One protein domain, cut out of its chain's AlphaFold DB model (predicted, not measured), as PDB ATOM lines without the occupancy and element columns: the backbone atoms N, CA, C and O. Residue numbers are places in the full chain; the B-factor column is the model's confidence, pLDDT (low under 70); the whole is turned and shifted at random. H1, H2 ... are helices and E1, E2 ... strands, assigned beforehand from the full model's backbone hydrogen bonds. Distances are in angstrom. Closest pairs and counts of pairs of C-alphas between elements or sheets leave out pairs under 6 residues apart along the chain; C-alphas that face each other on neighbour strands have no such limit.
ATOM      1  N   LEU A  15      -9.843 117.659 -14.802       65.75
ATOM      2  CA  LEU A  15     -10.246 118.442 -13.617       65.75
ATOM      3  C   LEU A  15     -11.725 118.833 -13.631       65.75
ATOM      4  O   LEU A  15     -12.323 118.996 -12.568       65.75
ATOM      5  N   ALA A  16     -12.341 118.907 -14.808       71.19
ATOM      6  CA  ALA A  16     -13.751 119.232 -14.941       71.19
ATOM      7  C   ALA A  16     -14.641 118.212 -14.205       71.19
ATOM      8  O   ALA A  16     -14.462 116.992 -14.300       71.19
ATOM      9  N   ARG A  17     -15.587 118.733 -13.430       83.50
ATOM     10  CA  ARG A  17     -16.691 118.006 -12.802       83.50
ATOM     11  C   ARG A  17     -17.944 118.851 -12.983       83.50
ATOM     12  O   ARG A  17     -17.855 120.077 -13.016       83.50
ATOM     13  N   ASP A  18     -19.102 118.203 -13.051       83.00
ATOM     14  CA  ASP A  18     -20.383 118.912 -13.174       83.00
ATOM     15  C   ASP A  18     -20.699 119.745 -11.932       83.00
ATOM     16  O   ASP A  18     -21.464 120.701 -11.996       83.00
ATOM     17  N   ARG A  19     -20.111 119.382 -10.792       87.19
ATOM     18  CA  ARG A  19     -20.283 120.069  -9.518       87.19
ATOM     19  C   ARG A  19     -19.005 120.767  -9.122       87.19
ATOM     20  O   ARG A  19     -17.931 120.173  -9.219       87.19
ATOM     21  N   TYR A  20     -19.127 121.994  -8.634       92.06
ATOM     22  CA  TYR A  20     -17.977 122.725  -8.126       92.06
ATOM     23  C   TYR A  20     -18.321 123.624  -6.941       92.06
ATOM     24  O   TYR A  20     -19.439 124.118  -6.831       92.06
ATOM     25  N   SER A  21     -17.340 123.847  -6.074       92.25
ATOM     26  CA  SER A  21     -17.420 124.724  -4.907       92.25
ATOM     27  C   SER A  21     -16.127 125.529  -4.799       92.25
ATOM     28  O   SER A  21     -15.045 125.001  -5.051       92.25
ATOM     29  N   TYR A  22     -16.239 126.808  -4.448       94.31
ATOM     30  CA  TYR A  22     -15.106 127.661  -4.095       94.31
ATOM     31  C   TYR A  22     -15.391 128.290  -2.734       94.31
ATOM     32  O   TYR A  22     -16.435 128.925  -2.559       94.31
ATOM     33  N   VAL A  23     -14.475 128.112  -1.784       94.62
ATOM     34  CA  VAL A  23     -14.604 128.618  -0.414       94.62
ATOM     35  C   VAL A  23     -13.270 129.191   0.054       94.62
ATOM     36  O   VAL A  23     -12.231 128.561  -0.112       94.62
ATOM     37  N   SER A  24     -13.306 130.365   0.683       94.25
ATOM     38  CA  SER A  24     -12.158 130.914   1.411       94.25
ATOM     39  C   SER A  24     -12.155 130.372   2.842       94.25
ATOM     40  O   SER A  24     -13.128 130.545   3.580       94.25
ATOM     41  N   ALA A  25     -11.066 129.717   3.250       93.44
ATOM     42  CA  ALA A  25     -10.892 129.209   4.611       93.44
ATOM     43  C   ALA A  25     -10.734 130.337   5.645       93.44
ATOM     44  O   ALA A  25     -10.997 130.128   6.829       93.44
ATOM     45  N   ALA A  26     -10.353 131.543   5.206       89.44
ATOM     46  CA  ALA A  26     -10.188 132.716   6.062       89.44
ATOM     47  C   ALA A  26     -11.480 133.115   6.798       89.44
ATOM     48  O   ALA A  26     -11.419 133.645   7.909       89.44
ATOM     49  N   ASP A  27     -12.637 132.829   6.197       89.50
ATOM     50  CA  ASP A  27     -13.946 133.162   6.756       89.50
ATOM     51  C   ASP A  27     -14.509 132.046   7.653       89.50
ATOM     52  O   ASP A  27     -15.650 132.146   8.105       89.50
ATOM     53  N   CYS A  28     -13.770 130.955   7.867       91.75
ATOM     54  CA  CYS A  28     -14.236 129.787   8.606       91.75
ATOM     55  C   CYS A  28     -13.670 129.769  10.028       91.75
ATOM     56  O   CYS A  28     -12.476 129.950  10.266       91.75
ATOM     57  N   SER A  29     -14.547 129.503  10.989       91.62
ATOM     58  CA  SER A  29     -14.210 129.429  12.414       91.62
ATOM     59  C   SER A  29     -13.864 128.016  12.893       91.62
ATOM     60  O   SER A  29     -13.244 127.864  13.943       91.62
ATOM     61  N   SER A  30     -14.272 126.986  12.143       94.56
ATOM     62  CA  SER A  30     -14.057 125.569  12.455       94.56
ATOM     63  C   SER A  30     -14.129 124.702  11.193       94.56
ATOM     64  O   SER A  30     -14.602 125.144  10.145       94.56
ATOM     65  N   ILE A  31     -13.683 123.442  11.281       94.56
ATOM     66  CA  ILE A  31     -13.776 122.488  10.158       94.56
ATOM     67  C   ILE A  31     -15.231 122.203   9.793       94.56
ATOM     68  O   ILE A  31     -15.550 121.973   8.629       94.56
ATOM     69  N   GLN A  32     -16.122 122.239  10.783       91.56
ATOM     70  CA  GLN A  32     -17.550 122.060  10.567       91.56
ATOM     71  C   GLN A  32     -18.140 123.223   9.751       91.56
ATOM     72  O   GLN A  32     -18.840 122.978   8.774       91.56
ATOM     73  N   ASP A  33     -17.774 124.461  10.084       92.69
ATOM     74  CA  ASP A  33     -18.151 125.672   9.336       92.69
ATOM     75  C   ASP A  33     -17.613 125.629   7.890       92.69
ATOM     76  O   ASP A  33     -18.346 125.864   6.931       92.69
ATOM     77  N   LEU A  34     -16.362 125.188   7.700       93.88
ATOM     78  CA  LEU A  34     -15.795 124.979   6.364       93.88
ATOM     79  C   LEU A  34     -16.579 123.927   5.556       93.88
ATOM     80  O   LEU A  34     -16.893 124.166   4.390       93.88
ATOM     81  N   LYS A  35     -16.950 122.790   6.163       92.56
ATOM     82  CA  LYS A  35     -17.796 121.764   5.519       92.56
ATOM     83  C   LYS A  35     -19.161 122.318   5.117       92.56
ATOM     84  O   LYS A  35     -19.629 122.052   4.010       92.56
ATOM     85  N   GLU A  36     -19.788 123.087   6.000       89.19
ATOM     86  CA  GLU A  36     -21.084 123.722   5.752       89.19
ATOM     87  C   GLU A  36     -21.003 124.735   4.608       89.19
ATOM     88  O   GLU A  36     -21.853 124.719   3.717       89.19
ATOM     89  N   LYS A  37     -19.938 125.542   4.547       91.19
ATOM     90  CA  LYS A  37     -19.701 126.481   3.441       91.19
ATOM     91  C   LYS A  37     -19.383 125.798   2.119       91.19
ATOM     92  O   LYS A  37     -19.850 126.264   1.081       91.19
ATOM     93  N   ILE A  38     -18.632 124.696   2.122       92.31
ATOM     94  CA  ILE A  38     -18.404 123.892   0.910       92.31
ATOM     95  C   ILE A  38     -19.747 123.380   0.389       92.31
ATOM     96  O   ILE A  38     -20.064 123.565  -0.785       92.31
ATOM     97  N   LEU A  39     -20.580 122.817   1.268       89.69
ATOM     98  CA  LEU A  39     -21.907 122.335   0.897       89.69
ATOM     99  C   LEU A  39     -22.794 123.461   0.347       89.69
ATOM    100  O   LEU A  39     -23.394 123.296  -0.710       89.69
ATOM    101  N   ALA A  40     -22.838 124.609   1.027       85.69
ATOM    102  CA  ALA A  40     -23.665 125.749   0.633       85.69
ATOM    103  C   ALA A  40     -23.210 126.411  -0.680       85.69
ATOM    104  O   ALA A  40     -24.038 126.898  -1.445       85.69
ATOM    105  N   SER A  41     -21.905 126.424  -0.959       86.50
ATOM    106  CA  SER A  41     -21.326 127.012  -2.177       86.50
ATOM    107  C   SER A  41     -21.234 126.036  -3.353       86.50
ATOM    108  O   SER A  41     -20.837 126.441  -4.449       86.50
ATOM    109  N   THR A  42     -21.575 124.758  -3.151       88.75
ATOM    110  CA  THR A  42     -21.530 123.751  -4.213       88.75
ATOM    111  C   THR A  42     -22.625 124.026  -5.234       88.75
ATOM    112  O   THR A  42     -23.815 123.877  -4.965       88.75
ATOM    113  N   LYS A  43     -22.213 124.393  -6.445       83.25
ATOM    114  CA  LYS A  43     -23.105 124.578  -7.585       83.25
ATOM    115  C   LYS A  43     -23.296 123.248  -8.300       83.25
ATOM    116  O   LYS A  43     -22.328 122.584  -8.670       83.25
ATOM    117  N   LEU A  44     -24.557 122.878  -8.508       72.44
ATOM    118  CA  LEU A  44     -24.943 121.787  -9.396       72.44
ATOM    119  C   LEU A  44     -24.871 122.298 -10.839       72.44
ATOM    120  O   LEU A  44     -25.483 123.310 -11.177       72.44
ATOM    121  N   GLY A  45     -24.095 121.624 -11.684       59.09
ATOM    122  CA  GLY A  45     -24.071 121.884 -13.120       59.09
ATOM    123  C   GLY A  45     -25.441 121.665 -13.765       59.09
ATOM    124  O   GLY A  45     -26.367 121.144 -13.149       59.09
ATOM    125  N   LYS A  46     -25.573 122.050 -15.040       47.22
ATOM    126  CA  LYS A  46     -26.827 122.016 -15.823       47.22
ATOM    127  C   LYS A  46     -27.399 120.610 -16.104       47.22
ATOM    128  O   LYS A  46     -28.197 120.456 -17.024       47.22
ATOM    129  N   THR A  47     -27.016 119.579 -15.363       42.34
ATOM    130  CA  THR A  47     -27.512 118.218 -15.560       42.34
ATOM    131  C   THR A  47     -28.742 117.971 -14.684       42.34
ATOM    132  O   THR A  47     -28.666 117.810 -13.468       42.34
ATOM    133  N   SER A  48     -29.907 117.918 -15.339       42.16
ATOM    134  CA  SER A  48     -31.211 117.519 -14.783       42.16
ATOM    135  C   SER A  48     -31.207 116.156 -14.077       42.16
ATOM    136  O   SER A  48     -32.115 115.853 -13.305       42.16
ATOM    137  N   ASP A  49     -30.173 115.349 -14.301       45.81
ATOM    138  CA  ASP A  49     -30.161 113.921 -13.988       45.81
ATOM    139  C   ASP A  49     -29.887 113.621 -12.504       45.81
ATOM    140  O   ASP A  49     -30.336 112.598 -11.983       45.81
ATOM    141  N   ALA A  50     -29.214 114.523 -11.777       43.50
ATOM    142  CA  ALA A  50     -28.976 114.351 -10.339       43.50
ATOM    143  C   ALA A  50     -30.268 114.513  -9.517       43.50
ATOM    144  O   ALA A  50     -30.486 113.786  -8.547       43.50
ATOM    145  N   LEU A  51     -31.168 115.414  -9.937       42.00
ATOM    146  CA  LEU A  51     -32.487 115.562  -9.319       42.00
ATOM    147  C   LEU A  51     -33.389 114.353  -9.618       42.00
ATOM    148  O   LEU A  51     -34.209 113.982  -8.779       42.00
ATOM    149  N   ASP A  52     -33.226 113.713 -10.779       45.72
ATOM    150  CA  ASP A  52     -34.008 112.536 -11.169       45.72
ATOM    151  C   ASP A  52     -33.602 111.262 -10.411       45.72
ATOM    152  O   ASP A  52     -34.469 110.445 -10.092       45.72
ATOM    153  N   GLN A  53     -32.338 111.126  -9.990       46.06
ATOM    154  CA  GLN A  53     -31.916 110.038  -9.092       46.06
ATOM    155  C   GLN A  53     -32.461 110.190  -7.658       46.06
ATOM    156  O   GLN A  53     -32.714 109.191  -6.983       46.06
ATOM    157  N   VAL A  54     -32.726 111.422  -7.205       44.47
ATOM    158  CA  VAL A  54     -33.338 111.707  -5.889       44.47
ATOM    159  C   VAL A  54     -34.864 111.500  -5.898       44.47
ATOM    160  O   VAL A  54     -35.456 111.212  -4.858       44.47
ATOM    161  N   LYS A  55     -35.522 111.552  -7.069       41.78
ATOM    162  CA  LYS A  55     -36.978 111.320  -7.210       41.78
ATOM    163  C   LYS A  55     -37.413 109.866  -6.972       41.78
ATOM    164  O   LYS A  55     -38.601 109.624  -6.759       41.78
ATOM    165  N   GLY A  56     -36.487 108.904  -7.007       48.06
ATOM    166  CA  GLY A  56     -36.775 107.470  -6.869       48.06
ATOM    167  C   GLY A  56     -37.244 107.029  -5.470       48.06
ATOM    168  O   GLY A  56     -38.250 106.323  -5.394       48.06
ATOM    169  N   PRO A  57     -36.585 107.435  -4.362       43.31
ATOM    170  CA  PRO A  57     -36.939 106.940  -3.024       43.31
ATOM    171  C   PRO A  57     -37.865 107.854  -2.200       43.31
ATOM    172  O   PRO A  57     -38.431 107.391  -1.215       43.31
ATOM    173  N   PHE A  58     -38.048 109.130  -2.562       42.72
ATOM    174  CA  PHE A  58     -38.775 110.108  -1.730       42.72
ATOM    175  C   PHE A  58     -39.806 110.918  -2.536       42.72
ATOM    176  O   PHE A  58     -39.648 112.105  -2.801       42.72
ATOM    177  N   ILE A  86     -32.831 121.014   6.714       46.91
ATOM    178  CA  ILE A  86     -32.090 119.822   6.254       46.91
ATOM    179  C   ILE A  86     -31.384 119.125   7.428       46.91
ATOM    180  O   ILE A  86     -31.324 117.898   7.472       46.91
ATOM    181  N   LEU A  87     -30.902 119.896   8.407       45.38
ATOM    182  CA  LEU A  87     -30.296 119.387   9.642       45.38
ATOM    183  C   LEU A  87     -31.331 118.923  10.688       45.38
ATOM    184  O   LEU A  87     -30.985 118.143  11.574       45.38
ATOM    185  N   GLY A  88     -32.597 119.347  10.576       46.47
ATOM    186  CA  GLY A  88     -33.714 118.870  11.408       46.47
ATOM    187  C   GLY A  88     -34.177 117.442  11.083       46.47
ATOM    188  O   GLY A  88     -34.797 116.778  11.916       46.47
ATOM    189  N   LEU A  89     -33.830 116.927   9.901       46.00
ATOM    190  CA  LEU A  89     -33.913 115.507   9.570       46.00
ATOM    191  C   LEU A  89     -32.697 114.821  10.203       46.00
ATOM    192  O   LEU A  89     -31.594 114.982   9.689       46.00
ATOM    193  N   GLY A  90     -32.894 114.097  11.311       50.16
ATOM    194  CA  GLY A  90     -31.857 113.558  12.211       50.16
ATOM    195  C   GLY A  90     -30.497 113.174  11.597       50.16
ATOM    196  O   GLY A  90     -30.392 112.786  10.441       50.16
ATOM    197  N   ALA A  91     -29.433 113.236  12.404       55.00
ATOM    198  CA  ALA A  91     -28.016 113.193  11.996       55.00
ATOM    199  C   ALA A  91     -27.618 112.198  10.875       55.00
ATOM    200  O   ALA A  91     -26.674 112.456  10.128       55.00
ATOM    201  N   THR A  92     -28.315 111.069  10.736       56.50
ATOM    202  CA  THR A  92     -28.109 110.069   9.680       56.50
ATOM    203  C   THR A  92     -28.549 110.545   8.287       56.50
ATOM    204  O   THR A  92     -27.832 110.309   7.315       56.50
ATOM    205  N   SER A  93     -29.687 111.237   8.164       57.16
ATOM    206  CA  SER A  93     -30.184 111.764   6.881       57.16
ATOM    207  C   SER A  93     -29.361 112.950   6.397       57.16
ATOM    208  O   SER A  93     -28.988 112.981   5.227       57.16
ATOM    209  N   ALA A  94     -28.995 113.871   7.292       60.47
ATOM    210  CA  ALA A  94     -28.147 115.010   6.949       60.47
ATOM    211  C   ALA A  94     -26.808 114.561   6.338       60.47
ATOM    212  O   ALA A  94     -26.451 115.009   5.252       60.47
ATOM    213  N   LYS A  95     -26.125 113.585   6.959       66.06
ATOM    214  CA  LYS A  95     -24.872 113.015   6.428       66.06
ATOM    215  C   LYS A  95     -25.038 112.406   5.036       66.06
ATOM    216  O   LYS A  95     -24.160 112.577   4.199       66.06
ATOM    217  N   PHE A  96     -26.149 111.717   4.776       70.06
ATOM    218  CA  PHE A  96     -26.424 111.133   3.463       70.06
ATOM    219  C   PHE A  96     -26.617 112.207   2.382       70.06
ATOM    220  O   PHE A  96     -26.059 112.082   1.293       70.06
ATOM    221  N   PHE A  97     -27.343 113.288   2.683       67.81
ATOM    222  CA  PHE A  97     -27.531 114.399   1.745       67.81
ATOM    223  C   PHE A  97     -26.236 115.170   1.482       67.81
ATOM    224  O   PHE A  97     -25.944 115.473   0.328       67.81
ATOM    225  N   THR A  98     -25.426 115.430   2.514       70.31
ATOM    226  CA  THR A  98     -24.101 116.049   2.353       70.31
ATOM    227  C   THR A  98     -23.205 115.194   1.461       70.31
ATOM    228  O   THR A  98     -22.583 115.710   0.535       70.31
ATOM    229  N   LYS A  99     -23.207 113.874   1.691       76.69
ATOM    230  CA  LYS A  99     -22.475 112.902   0.878       76.69
ATOM    231  C   LYS A  99     -22.901 112.974  -0.587       76.69
ATOM    232  O   LYS A  99     -22.078 113.123  -1.484       76.69
ATOM    233  N   LEU A 100     -24.209 112.920  -0.832       76.69
ATOM    234  CA  LEU A 100     -24.755 112.930  -2.183       76.69
ATOM    235  C   LEU A 100     -24.473 114.247  -2.913       76.69
ATOM    236  O   LEU A 100     -24.172 114.205  -4.102       76.69
ATOM    237  N   ALA A 101     -24.549 115.384  -2.216       79.50
ATOM    238  CA  ALA A 101     -24.318 116.706  -2.786       79.50
ATOM    239  C   ALA A 101     -22.855 116.912  -3.206       79.50
ATOM    240  O   ALA A 101     -22.610 117.383  -4.317       79.50
ATOM    241  N   LEU A 102     -21.904 116.509  -2.358       86.50
ATOM    242  CA  LEU A 102     -20.473 116.741  -2.577       86.50
ATOM    243  C   LEU A 102     -19.806 115.709  -3.482       86.50
ATOM    244  O   LEU A 102     -18.780 116.024  -4.075       86.50
ATOM    245  N   LYS A 103     -20.374 114.506  -3.606       88.75
ATOM    246  CA  LYS A 103     -19.775 113.425  -4.391       88.75
ATOM    247  C   LYS A 103     -19.354 113.898  -5.787       88.75
ATOM    248  O   LYS A 103     -20.111 114.603  -6.439       88.75
ATOM    249  N   ASP A 104     -18.195 113.478  -6.287       89.88
ATOM    250  CA  ASP A 104     -17.736 113.813  -7.645       89.88
ATOM    251  C   ASP A 104     -17.653 115.334  -7.941       89.88
ATOM    252  O   ASP A 104     -17.780 115.732  -9.100       89.88
ATOM    253  N   ALA A 105     -17.457 116.193  -6.935       91.31
ATOM    254  CA  ALA A 105     -17.315 117.642  -7.120       91.31
ATOM    255  C   ALA A 105     -15.848 118.095  -7.239       91.31
ATOM    256  O   ALA A 105     -14.932 117.438  -6.744       91.31
ATOM    257  N   THR A 106     -15.623 119.250  -7.868       92.88
ATOM    258  CA  THR A 106     -14.350 119.984  -7.805       92.88
ATOM    259  C   THR A 106     -14.439 121.063  -6.728       92.88
ATOM    260  O   THR A 106     -15.226 121.999  -6.845       92.88
ATOM    261  N   ILE A 107     -13.649 120.942  -5.670       93.50
ATOM    262  CA  ILE A 107     -13.692 121.819  -4.497       93.50
ATOM    263  C   ILE A 107     -12.401 122.629  -4.454       93.50
ATOM    264  O   ILE A 107     -11.319 122.058  -4.405       93.50
ATOM    265  N   CYS A 108     -12.510 123.951  -4.464       95.31
ATOM    266  CA  CYS A 108     -11.383 124.860  -4.327       95.31
ATOM    267  C   CYS A 108     -11.433 125.527  -2.951       95.31
ATOM    268  O   CYS A 108     -12.402 126.223  -2.640       95.31
ATOM    269  N   ILE A 109     -10.398 125.317  -2.141       95.06
ATOM    270  CA  ILE A 109     -10.240 125.938  -0.824       95.06
ATOM    271  C   ILE A 109      -9.089 126.936  -0.927       95.06
ATOM    272  O   ILE A 109      -7.960 126.543  -1.205       95.06
ATOM    273  N   ASP A 110      -9.388 128.216  -0.740       94.25
ATOM    274  CA  ASP A 110      -8.425 129.318  -0.848       94.25
ATOM    275  C   ASP A 110      -8.123 129.935   0.524       94.25
ATOM    276  O   ASP A 110      -8.846 129.708   1.497       94.25
ATOM    277  N   ASP A 111      -7.078 130.756   0.591       90.06
ATOM    278  CA  ASP A 111      -6.701 131.591   1.733       90.06
ATOM    279  C   ASP A 111      -6.501 130.825   3.052       90.06
ATOM    280  O   ASP A 111      -6.793 131.332   4.143       90.06
ATOM    281  N   ILE A 112      -5.998 129.594   2.958       89.12
ATOM    282  CA  ILE A 112      -5.737 128.702   4.097       89.12
ATOM    283  C   ILE A 112      -4.821 129.387   5.119       89.12
ATOM    284  O   ILE A 112      -5.051 129.290   6.323       89.12
ATOM    285  N   GLU A 113      -3.836 130.158   4.653       84.06
ATOM    286  CA  GLU A 113      -2.873 130.864   5.501       84.06
ATOM    287  C   GLU A 113      -3.496 131.959   6.379       84.06
ATOM    288  O   GLU A 113      -2.861 132.444   7.316       84.06
ATOM    289  N   ARG A 114      -4.726 132.390   6.070       81.56
ATOM    290  CA  ARG A 114      -5.440 133.429   6.828       81.56
ATOM    291  C   ARG A 114      -6.493 132.864   7.774       81.56
ATOM    292  O   ARG A 114      -7.119 133.640   8.500       81.56
ATOM    293  N   ALA A 115      -6.691 131.550   7.792       85.81
ATOM    294  CA  ALA A 115      -7.628 130.914   8.700       85.81
ATOM    295  C   ALA A 115      -7.108 131.012  10.146       85.81
ATOM    296  O   ALA A 115      -6.087 130.435  10.504       85.81
ATOM    297  N   LYS A 116      -7.794 131.785  10.996       78.12
ATOM    298  CA  LYS A 116      -7.301 132.100  12.355       78.12
ATOM    299  C   LYS A 116      -7.449 130.951  13.353       78.12
ATOM    300  O   LYS A 116      -6.637 130.835  14.263       78.12
ATOM    301  N   ASN A 117      -8.504 130.152  13.201       85.44
ATOM    302  CA  ASN A 117      -8.921 129.135  14.175       85.44
ATOM    303  C   ASN A 117      -8.896 127.712  13.599       85.44
ATOM    304  O   ASN A 117      -9.398 126.787  14.231       85.44
ATOM    305  N   LEU A 118      -8.364 127.546  12.390       86.00
ATOM    306  CA  LEU A 118      -8.256 126.256  11.727       86.00
ATOM    307  C   LEU A 118      -6.800 125.827  11.720       86.00
ATOM    308  O   LEU A 118      -5.941 126.584  11.269       86.00
ATOM    309  N   ASP A 119      -6.537 124.613  12.194       86.12
ATOM    310  CA  ASP A 119      -5.249 123.989  11.940       86.12
ATOM    311  C   ASP A 119      -5.175 123.649  10.442       86.12
ATOM    312  O   ASP A 119      -6.073 122.975   9.919       86.12
ATOM    313  N   PRO A 120      -4.139 124.098   9.718       85.62
ATOM    314  CA  PRO A 120      -3.935 123.705   8.331       85.62
ATOM    315  C   PRO A 120      -3.947 122.176   8.148       85.62
ATOM    316  O   PRO A 120      -4.504 121.685   7.164       85.62
ATOM    317  N   GLN A 121      -3.431 121.402   9.112       86.12
ATOM    318  CA  GLN A 121      -3.477 119.935   9.059       86.12
ATOM    319  C   GLN A 121      -4.910 119.400   9.006       86.12
ATOM    320  O   GLN A 121      -5.193 118.477   8.247       86.12
ATOM    321  N   ASP A 122      -5.840 120.010   9.738       90.62
ATOM    322  CA  ASP A 122      -7.244 119.607   9.705       90.62
ATOM    323  C   ASP A 122      -7.895 119.888   8.341       90.62
ATOM    324  O   ASP A 122      -8.756 119.128   7.889       90.62
ATOM    325  N   ILE A 123      -7.466 120.952   7.652       91.94
ATOM    326  CA  ILE A 123      -7.910 121.259   6.284       91.94
ATOM    327  C   ILE A 123      -7.362 120.217   5.299       91.94
ATOM    328  O   ILE A 123      -8.094 119.790   4.406       91.94
ATOM    329  N   LEU A 124      -6.119 119.751   5.476       90.75
ATOM    330  CA  LEU A 124      -5.563 118.648   4.679       90.75
ATOM    331  C   LEU A 124      -6.288 117.328   4.936       90.75
ATOM    332  O   LEU A 124      -6.609 116.626   3.980       90.75
ATOM    333  N   HIS A 125      -6.599 117.010   6.196       91.38
ATOM    334  CA  HIS A 125      -7.404 115.834   6.531       91.38
ATOM    335  C   HIS A 125      -8.785 115.907   5.876       91.38
ATOM    336  O   HIS A 125      -9.235 114.932   5.278       91.38
ATOM    337  N   LEU A 126      -9.428 117.077   5.902       93.50
ATOM    338  CA  LEU A 126     -10.683 117.291   5.189       93.50
ATOM    339  C   LEU A 126     -10.528 117.106   3.671       93.50
ATOM    340  O   LEU A 126     -11.382 116.485   3.041       93.50
ATOM    341  N   ALA A 127      -9.464 117.642   3.074       93.56
ATOM    342  CA  ALA A 127      -9.201 117.500   1.645       93.56
ATOM    343  C   ALA A 127      -8.990 116.029   1.248       93.56
ATOM    344  O   ALA A 127      -9.574 115.581   0.260       93.56
ATOM    345  N   ALA A 128      -8.228 115.275   2.045       92.12
ATOM    346  CA  ALA A 128      -8.029 113.840   1.864       92.12
ATOM    347  C   ALA A 128      -9.350 113.071   2.012       92.12
ATOM    348  O   ALA A 128      -9.689 112.277   1.140       92.12
ATOM    349  N   ASP A 129     -10.157 113.377   3.033       92.88
ATOM    350  CA  ASP A 129     -11.477 112.770   3.221       92.88
ATOM    351  C   ASP A 129     -12.401 113.021   2.019       92.88
ATOM    352  O   ASP A 129     -13.077 112.102   1.554       92.88
ATOM    353  N   LEU A 130     -12.439 114.251   1.498       93.06
ATOM    354  CA  LEU A 130     -13.244 114.608   0.326       93.06
ATOM    355  C   LEU A 130     -12.750 113.892  -0.939       93.06
ATOM    356  O   LEU A 130     -13.563 113.426  -1.739       93.06
ATOM    357  N   ARG A 131     -11.432 113.780  -1.122       92.81
ATOM    358  CA  ARG A 131     -10.832 113.042  -2.238       92.81
ATOM    359  C   ARG A 131     -11.162 111.551  -2.152       92.81
ATOM    360  O   ARG A 131     -11.718 110.997  -3.097       92.81
ATOM    361  N   ASP A 132     -10.873 110.928  -1.016       91.88
ATOM    362  CA  ASP A 132     -10.850 109.471  -0.867       91.88
ATOM    363  C   ASP A 132     -12.249 108.885  -0.628       91.88
ATOM    364  O   ASP A 132     -12.595 107.848  -1.195       91.88
ATOM    365  N   ASN A 133     -13.092 109.559   0.166       91.94
ATOM    366  CA  ASN A 133     -14.417 109.043   0.533       91.94
ATOM    367  C   ASN A 133     -15.552 109.553  -0.364       91.94
ATOM    368  O   ASN A 133     -16.590 108.885  -0.467       91.94
ATOM    369  N   GLU A 134     -15.371 110.722  -0.990       91.75
ATOM    370  CA  GLU A 134     -16.396 111.401  -1.801       91.75
ATOM    371  C   GLU A 134     -16.017 111.558  -3.282       91.75
ATOM    372  O   GLU A 134     -16.816 112.046  -4.086       91.75
ATOM    373  N   ASN A 135     -14.843 111.064  -3.685       91.88
ATOM    374  CA  ASN A 135     -14.330 111.143  -5.055       91.88
ATOM    375  C   ASN A 135     -14.240 112.588  -5.588       91.88
ATOM    376  O   ASN A 135     -14.421 112.842  -6.788       91.88
ATOM    377  N   CYS A 136     -14.003 113.555  -4.699       93.25
ATOM    378  CA  CYS A 136     -13.843 114.957  -5.069       93.25
ATOM    379  C   CYS A 136     -12.450 115.229  -5.643       93.25
ATOM    380  O   CYS A 136     -11.471 114.568  -5.309       93.25
ATOM    381  N   LYS A 137     -12.347 116.265  -6.477       93.19
ATOM    382  CA  LYS A 137     -11.065 116.865  -6.863       93.19
ATOM    383  C   LYS A 137     -10.870 118.107  -6.014       93.19
ATOM    384  O   LYS A 137     -11.647 119.047  -6.150       93.19
ATOM    385  N   VAL A 138      -9.882 118.101  -5.129       93.25
ATOM    386  CA  VAL A 138      -9.662 119.210  -4.196       93.25
ATOM    387  C   VAL A 138      -8.457 120.025  -4.647       93.25
ATOM    388  O   VAL A 138      -7.377 119.482  -4.849       93.25
ATOM    389  N   VAL A 139      -8.653 121.329  -4.824       93.44
ATOM    390  CA  VAL A 139      -7.605 122.304  -5.130       93.44
ATOM    391  C   VAL A 139      -7.411 123.169  -3.897       93.44
ATOM    392  O   VAL A 139      -8.358 123.794  -3.423       93.44
ATOM    393  N   LEU A 140      -6.189 123.197  -3.377       92.00
ATOM    394  CA  LEU A 140      -5.809 124.058  -2.265       92.00
ATOM    395  C   LEU A 140      -4.995 125.225  -2.820       92.00
ATOM    396  O   LEU A 140      -3.979 125.010  -3.478       92.00
ATOM    397  N   ILE A 141      -5.457 126.447  -2.575       90.62
ATOM    398  CA  ILE A 141      -4.752 127.677  -2.933       90.62
ATOM    399  C   ILE A 141      -4.282 128.316  -1.635       90.62
ATOM    400  O   ILE A 141      -5.056 128.502  -0.696       90.62
ATOM    401  N   LEU A 142      -2.986 128.598  -1.565       87.50
ATOM    402  CA  LEU A 142      -2.376 129.151  -0.369       87.50
ATOM    403  C   LEU A 142      -1.130 129.964  -0.704       87.50
ATOM    404  O   LEU A 142      -0.465 129.727  -1.713       87.50
ATOM    405  N   ASN A 143      -0.796 130.904   0.176       83.19
ATOM    406  CA  ASN A 143       0.489 131.593   0.139       83.19
ATOM    407  C   ASN A 143       1.457 130.943   1.134       83.19
ATOM    408  O   ASN A 143       1.352 131.166   2.340       83.19
ATOM    409  N   GLU A 144       2.412 130.158   0.629       77.00
ATOM    410  CA  GLU A 144       3.364 129.408   1.460       77.00
ATOM    411  C   GLU A 144       4.187 130.322   2.384       77.00
ATOM    412  O   GLU A 144       4.434 129.978   3.540       77.00
ATOM    413  N   ASN A 145       4.509 131.540   1.930       70.56
ATOM    414  CA  ASN A 145       5.293 132.507   2.706       70.56
ATOM    415  C   ASN A 145       4.599 132.949   4.000       70.56
ATOM    416  O   ASN A 145       5.271 133.362   4.938       70.56
ATOM    417  N   ASN A 146       3.271 132.849   4.074       70.81
ATOM    418  CA  ASN A 146       2.503 133.254   5.252       70.81
ATOM    419  C   ASN A 146       2.407 132.152   6.324       70.81
ATOM    420  O   ASN A 146       1.956 132.434   7.433       70.81
ATOM    421  N   PHE A 147       2.838 130.917   6.032       66.31
ATOM    422  CA  PHE A 147       2.979 129.856   7.041       66.31
ATOM    423  C   PHE A 147       4.319 129.928   7.791       66.31
ATOM    424  O   PHE A 147       4.480 129.291   8.833       66.31
ATOM    425  N   CYS A 148       5.263 130.735   7.298       53.88
ATOM    426  CA  CYS A 148       6.512 131.082   7.968       53.88
ATOM    427  C   CYS A 148       6.364 132.473   8.609       53.88
ATOM    428  O   CYS A 148       5.936 133.418   7.953       53.88
ATOM    429  N   LYS A 149       6.695 132.635   9.897       50.44
ATOM    430  CA  LYS A 149       6.653 133.961  10.541       50.44
ATOM    431  C   LYS A 149       7.638 134.924   9.862       50.44
ATOM    432  O   LYS A 149       8.746 134.550   9.485       50.44
ATOM    433  N   SER A 150       7.224 136.185   9.744       41.00
ATOM    434  CA  SER A 150       7.936 137.272   9.056       41.00
ATOM    435  C   SER A 150       9.224 137.752   9.741       41.00
ATOM    436  O   SER A 150       9.915 138.609   9.200       41.00
ATOM    437  N   ASP A 151       9.574 137.215  10.910       45.84
ATOM    438  CA  ASP A 151      10.801 137.545  11.642       45.84
ATOM    439  C   ASP A 151      11.968 136.583  11.352       45.84
ATOM    440  O   ASP A 151      13.037 136.710  11.948       45.84
ATOM    441  N   GLY A 152      11.785 135.612  10.447       42.22
ATOM    442  CA  GLY A 152      12.785 134.574  10.185       42.22
ATOM    443  C   GLY A 152      12.995 133.623  11.370       42.22
ATOM    444  O   GLY A 152      13.847 132.735  11.296       42.22
ATOM    445  N   SER A 153      12.217 133.770  12.452       43.03
ATOM    446  CA  SER A 153      12.141 132.772  13.503       43.03
ATOM    447  C   SER A 153      11.209 131.672  13.012       43.03
ATOM    448  O   SER A 153       9.990 131.803  12.890       43.03
ATOM    449  N   ASN A 154      11.823 130.565  12.626       41.25
ATOM    450  CA  ASN A 154      11.081 129.369  12.311       41.25
ATOM    451  C   ASN A 154      10.299 128.932  13.565       41.25
ATOM    452  O   ASN A 154      10.904 128.386  14.489       41.25
ATOM    453  N   ASP A 155       8.963 129.003  13.548       49.22
ATOM    454  CA  ASP A 155       8.165 127.915  14.139       49.22
ATOM    455  C   ASP A 155       8.393 126.683  13.243       49.22
ATOM    456  O   ASP A 155       7.549 126.280  12.444       49.22
ATOM    457  N   THR A 156       9.618 126.155  13.314       51.31
ATOM    458  CA  THR A 156      10.193 125.115  12.444       51.31
ATOM    459  C   THR A 156       9.316 123.873  12.425       51.31
ATOM    460  O   THR A 156       9.244 123.187  11.410       51.31
ATOM    461  N   GLU A 157       8.616 123.606  13.526       55.12
ATOM    462  CA  GLU A 157       7.730 122.456  13.644       55.12
ATOM    463  C   GLU A 157       6.437 122.611  12.843       55.12
ATOM    464  O   GLU A 157       6.033 121.655  12.193       55.12
ATOM    465  N   LYS A 158       5.790 123.785  12.821       57.88
ATOM    466  CA  LYS A 158       4.505 123.944  12.112       57.88
ATOM    467  C   LYS A 158       4.681 124.068  10.604       57.88
ATOM    468  O   LYS A 158       3.912 123.463   9.863       57.88
ATOM    469  N   SER A 159       5.695 124.806  10.145       64.62
ATOM    470  CA  SER A 159       5.986 124.913   8.710       64.62
ATOM    471  C   SER A 159       6.563 123.610   8.147       64.62
ATOM    472  O   SER A 159       6.176 123.197   7.055       64.62
ATOM    473  N   GLY A 160       7.417 122.924   8.917       68.06
ATOM    474  CA  GLY A 160       7.931 121.595   8.583       68.06
ATOM    475  C   GLY A 160       6.824 120.544   8.543       68.06
ATOM    476  O   GLY A 160       6.650 119.880   7.528       68.06
ATOM    477  N   ALA A 161       5.996 120.458   9.590       69.69
ATOM    478  CA  ALA A 161       4.893 119.501   9.630       69.69
ATOM    479  C   ALA A 161       3.828 119.775   8.559       69.69
ATOM    480  O   ALA A 161       3.241 118.825   8.039       69.69
ATOM    481  N   TRP A 162       3.572 121.041   8.205       77.12
ATOM    482  CA  TRP A 162       2.720 121.386   7.065       77.12
ATOM    483  C   TRP A 162       3.320 120.882   5.754       77.12
ATOM    484  O   TRP A 162       2.629 120.172   5.032       77.12
ATOM    485  N   ARG A 163       4.594 121.188   5.463       78.75
ATOM    486  CA  ARG A 163       5.267 120.704   4.246       78.75
ATOM    487  C   ARG A 163       5.255 119.187   4.156       78.75
ATOM    488  O   ARG A 163       4.827 118.662   3.135       78.75
ATOM    489  N   ASP A 164       5.620 118.497   5.232       79.88
ATOM    490  CA  ASP A 164       5.635 117.035   5.277       79.88
ATOM    491  C   ASP A 164       4.235 116.442   5.054       79.88
ATOM    492  O   ASP A 164       4.078 115.420   4.382       79.88
ATOM    493  N   SER A 165       3.202 117.065   5.631       78.88
ATOM    494  CA  SER A 165       1.809 116.626   5.469       78.88
ATOM    495  C   SER A 165       1.274 116.944   4.073       78.88
ATOM    496  O   SER A 165       0.523 116.154   3.509       78.88
ATOM    497  N   PHE A 166       1.672 118.076   3.500       81.62
ATOM    498  CA  PHE A 166       1.280 118.516   2.167       81.62
ATOM    499  C   PHE A 166       1.940 117.662   1.078       81.62
ATOM    500  O   PHE A 166       1.255 117.232   0.150       81.62
ATOM    501  N   GLU A 167       3.229 117.340   1.225       80.69
ATOM    502  CA  GLU A 167       3.976 116.448   0.326       80.69
ATOM    503  C   GLU A 167       3.384 115.032   0.318       80.69
ATOM    504  O   GLU A 167       3.257 114.411  -0.732       80.69
ATOM    505  N   LYS A 168       2.962 114.519   1.480       82.12
ATOM    506  CA  LYS A 168       2.321 113.195   1.577       82.12
ATOM    507  C   LYS A 168       0.853 113.200   1.157       82.12
ATOM    508  O   LYS A 168       0.331 112.168   0.743       82.12
ATOM    509  N   GLY A 169       0.169 114.321   1.362       77.31
ATOM    510  CA  GLY A 169      -1.280 114.429   1.229       77.31
ATOM    511  C   GLY A 169      -1.758 114.841  -0.158       77.31
ATOM    512  O   GLY A 169      -2.923 114.598  -0.474       77.31
ATOM    513  N   SER A 170      -0.901 115.445  -0.982       84.06
ATOM    514  CA  SER A 170      -1.291 115.982  -2.287       84.06
ATOM    515  C   SER A 170      -0.721 115.181  -3.458       84.06
ATOM    516  O   SER A 170       0.365 114.615  -3.395       84.06
TER     517      SER A 170
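AT A GLANCE: This is residues 15 to 58 and 86 to 170 of the 722 residues of an uncharacterized protein of Acetobacteraceae bacterium (UniProt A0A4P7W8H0). A small wall of three parallel strands has helices H1 and H4 over one face and no named helix on its other face; H6 packs side by side with H4, farther from the sheet. H3 meets H1 at a steep angle, residues 88 to 93 stick out, and H2 and the loop of residues 148 to 155 lie towards opposite ends of the length. The printed part has 129 residues, with six named helices and three named strands in the order E1 H1 H2 H3 E2 H4 E3 H5 H6; the sheet order is E1 E2 E3, and the class is mixed, helices and strands. The whole is only just compact, close to loose, with a radius of gyration of the C-alphas of 16.7 A, and elongated, spanning 59 by 32 by 22 A.

HOW THE PARTS SIT: Start at edge strand E1, residues 19 to 24, parallel to inner strand E2, residues 105 to 110; look for N 21 and O 106, 2.9 A apart and within hydrogen-bond range. H1, residues 31 to 41, is on the sheet over E1 at a height of 8.7 A, slantwise to the strands at 38 degrees on the local plane; C-alphas 21 and 41 are their closest, 5.3 A apart. H2, residues 49 to 54, is apart from H1 and not on the sheet. H3, residues 91 to 102, only just touches H1, with 3 pairs of C-alphas within 8 A, through its residues 98 to 102 alone; the closest C-alphas, Leu 39 and Leu 102, are 6.7 A apart. H4, residues 120 to 134, is on the same face as H1, which gives two layers, helices over one face of a sheet. It lies over edge strand E3, residues 137 to 140, at a height of 9.5 A and along the strands; C-alphas 131 and 137 are closest, 6.0 A apart. E2, H4 and E3 form a strand-helix-strand unit, two parallel neighbour strands with a helix between, whose crossover is right-handed; N 107 and O 137 are 2.8 A apart, within hydrogen-bond range. H6, residues 156 to 169, touches H4 at a shallow tilt of 10 degrees, the same way; C-alphas 121 and 162 are closest, 6.7 A apart. H5, residues 144 to 147, is close to H6 but not clearly touching, with C-alphas 147 and 159 closest, 6.0 A apart. In H1, H3, H4 and H6 every O i to N i+4 pair is within hydrogen-bond range, in H2 1 of 2, and H5 is too short for such a pair.

IN THESE COORDINATES: Find C-alpha 19 at (-20.283, 120.069, -9.518); from there E1 runs 17.4 A. H1 measures 15.2 A, H3 16.8 A and E2 16.0 A. H4 starts with C-alpha 120 at (-3.935, 123.705, 8.331) and runs 20.2 A. H6 runs 19.3 A to C-alpha 169 at (-1.280, 114.429, 1.229).

THE WHOLE: The C-alphas of Gly 56 and Asp 151, the two farthest apart, are 59.3 A from each other. Look for the cut after residue 58: residues 59 to 85 are not printed, and C-alphas 58 and 86 are 14.2 A apart. Of the links that are printed whole, none is long. The pLDDT is under 70 at residue 15, residues 45 to 58, residues 86 to 95, residue 97 and residues 147 to 161.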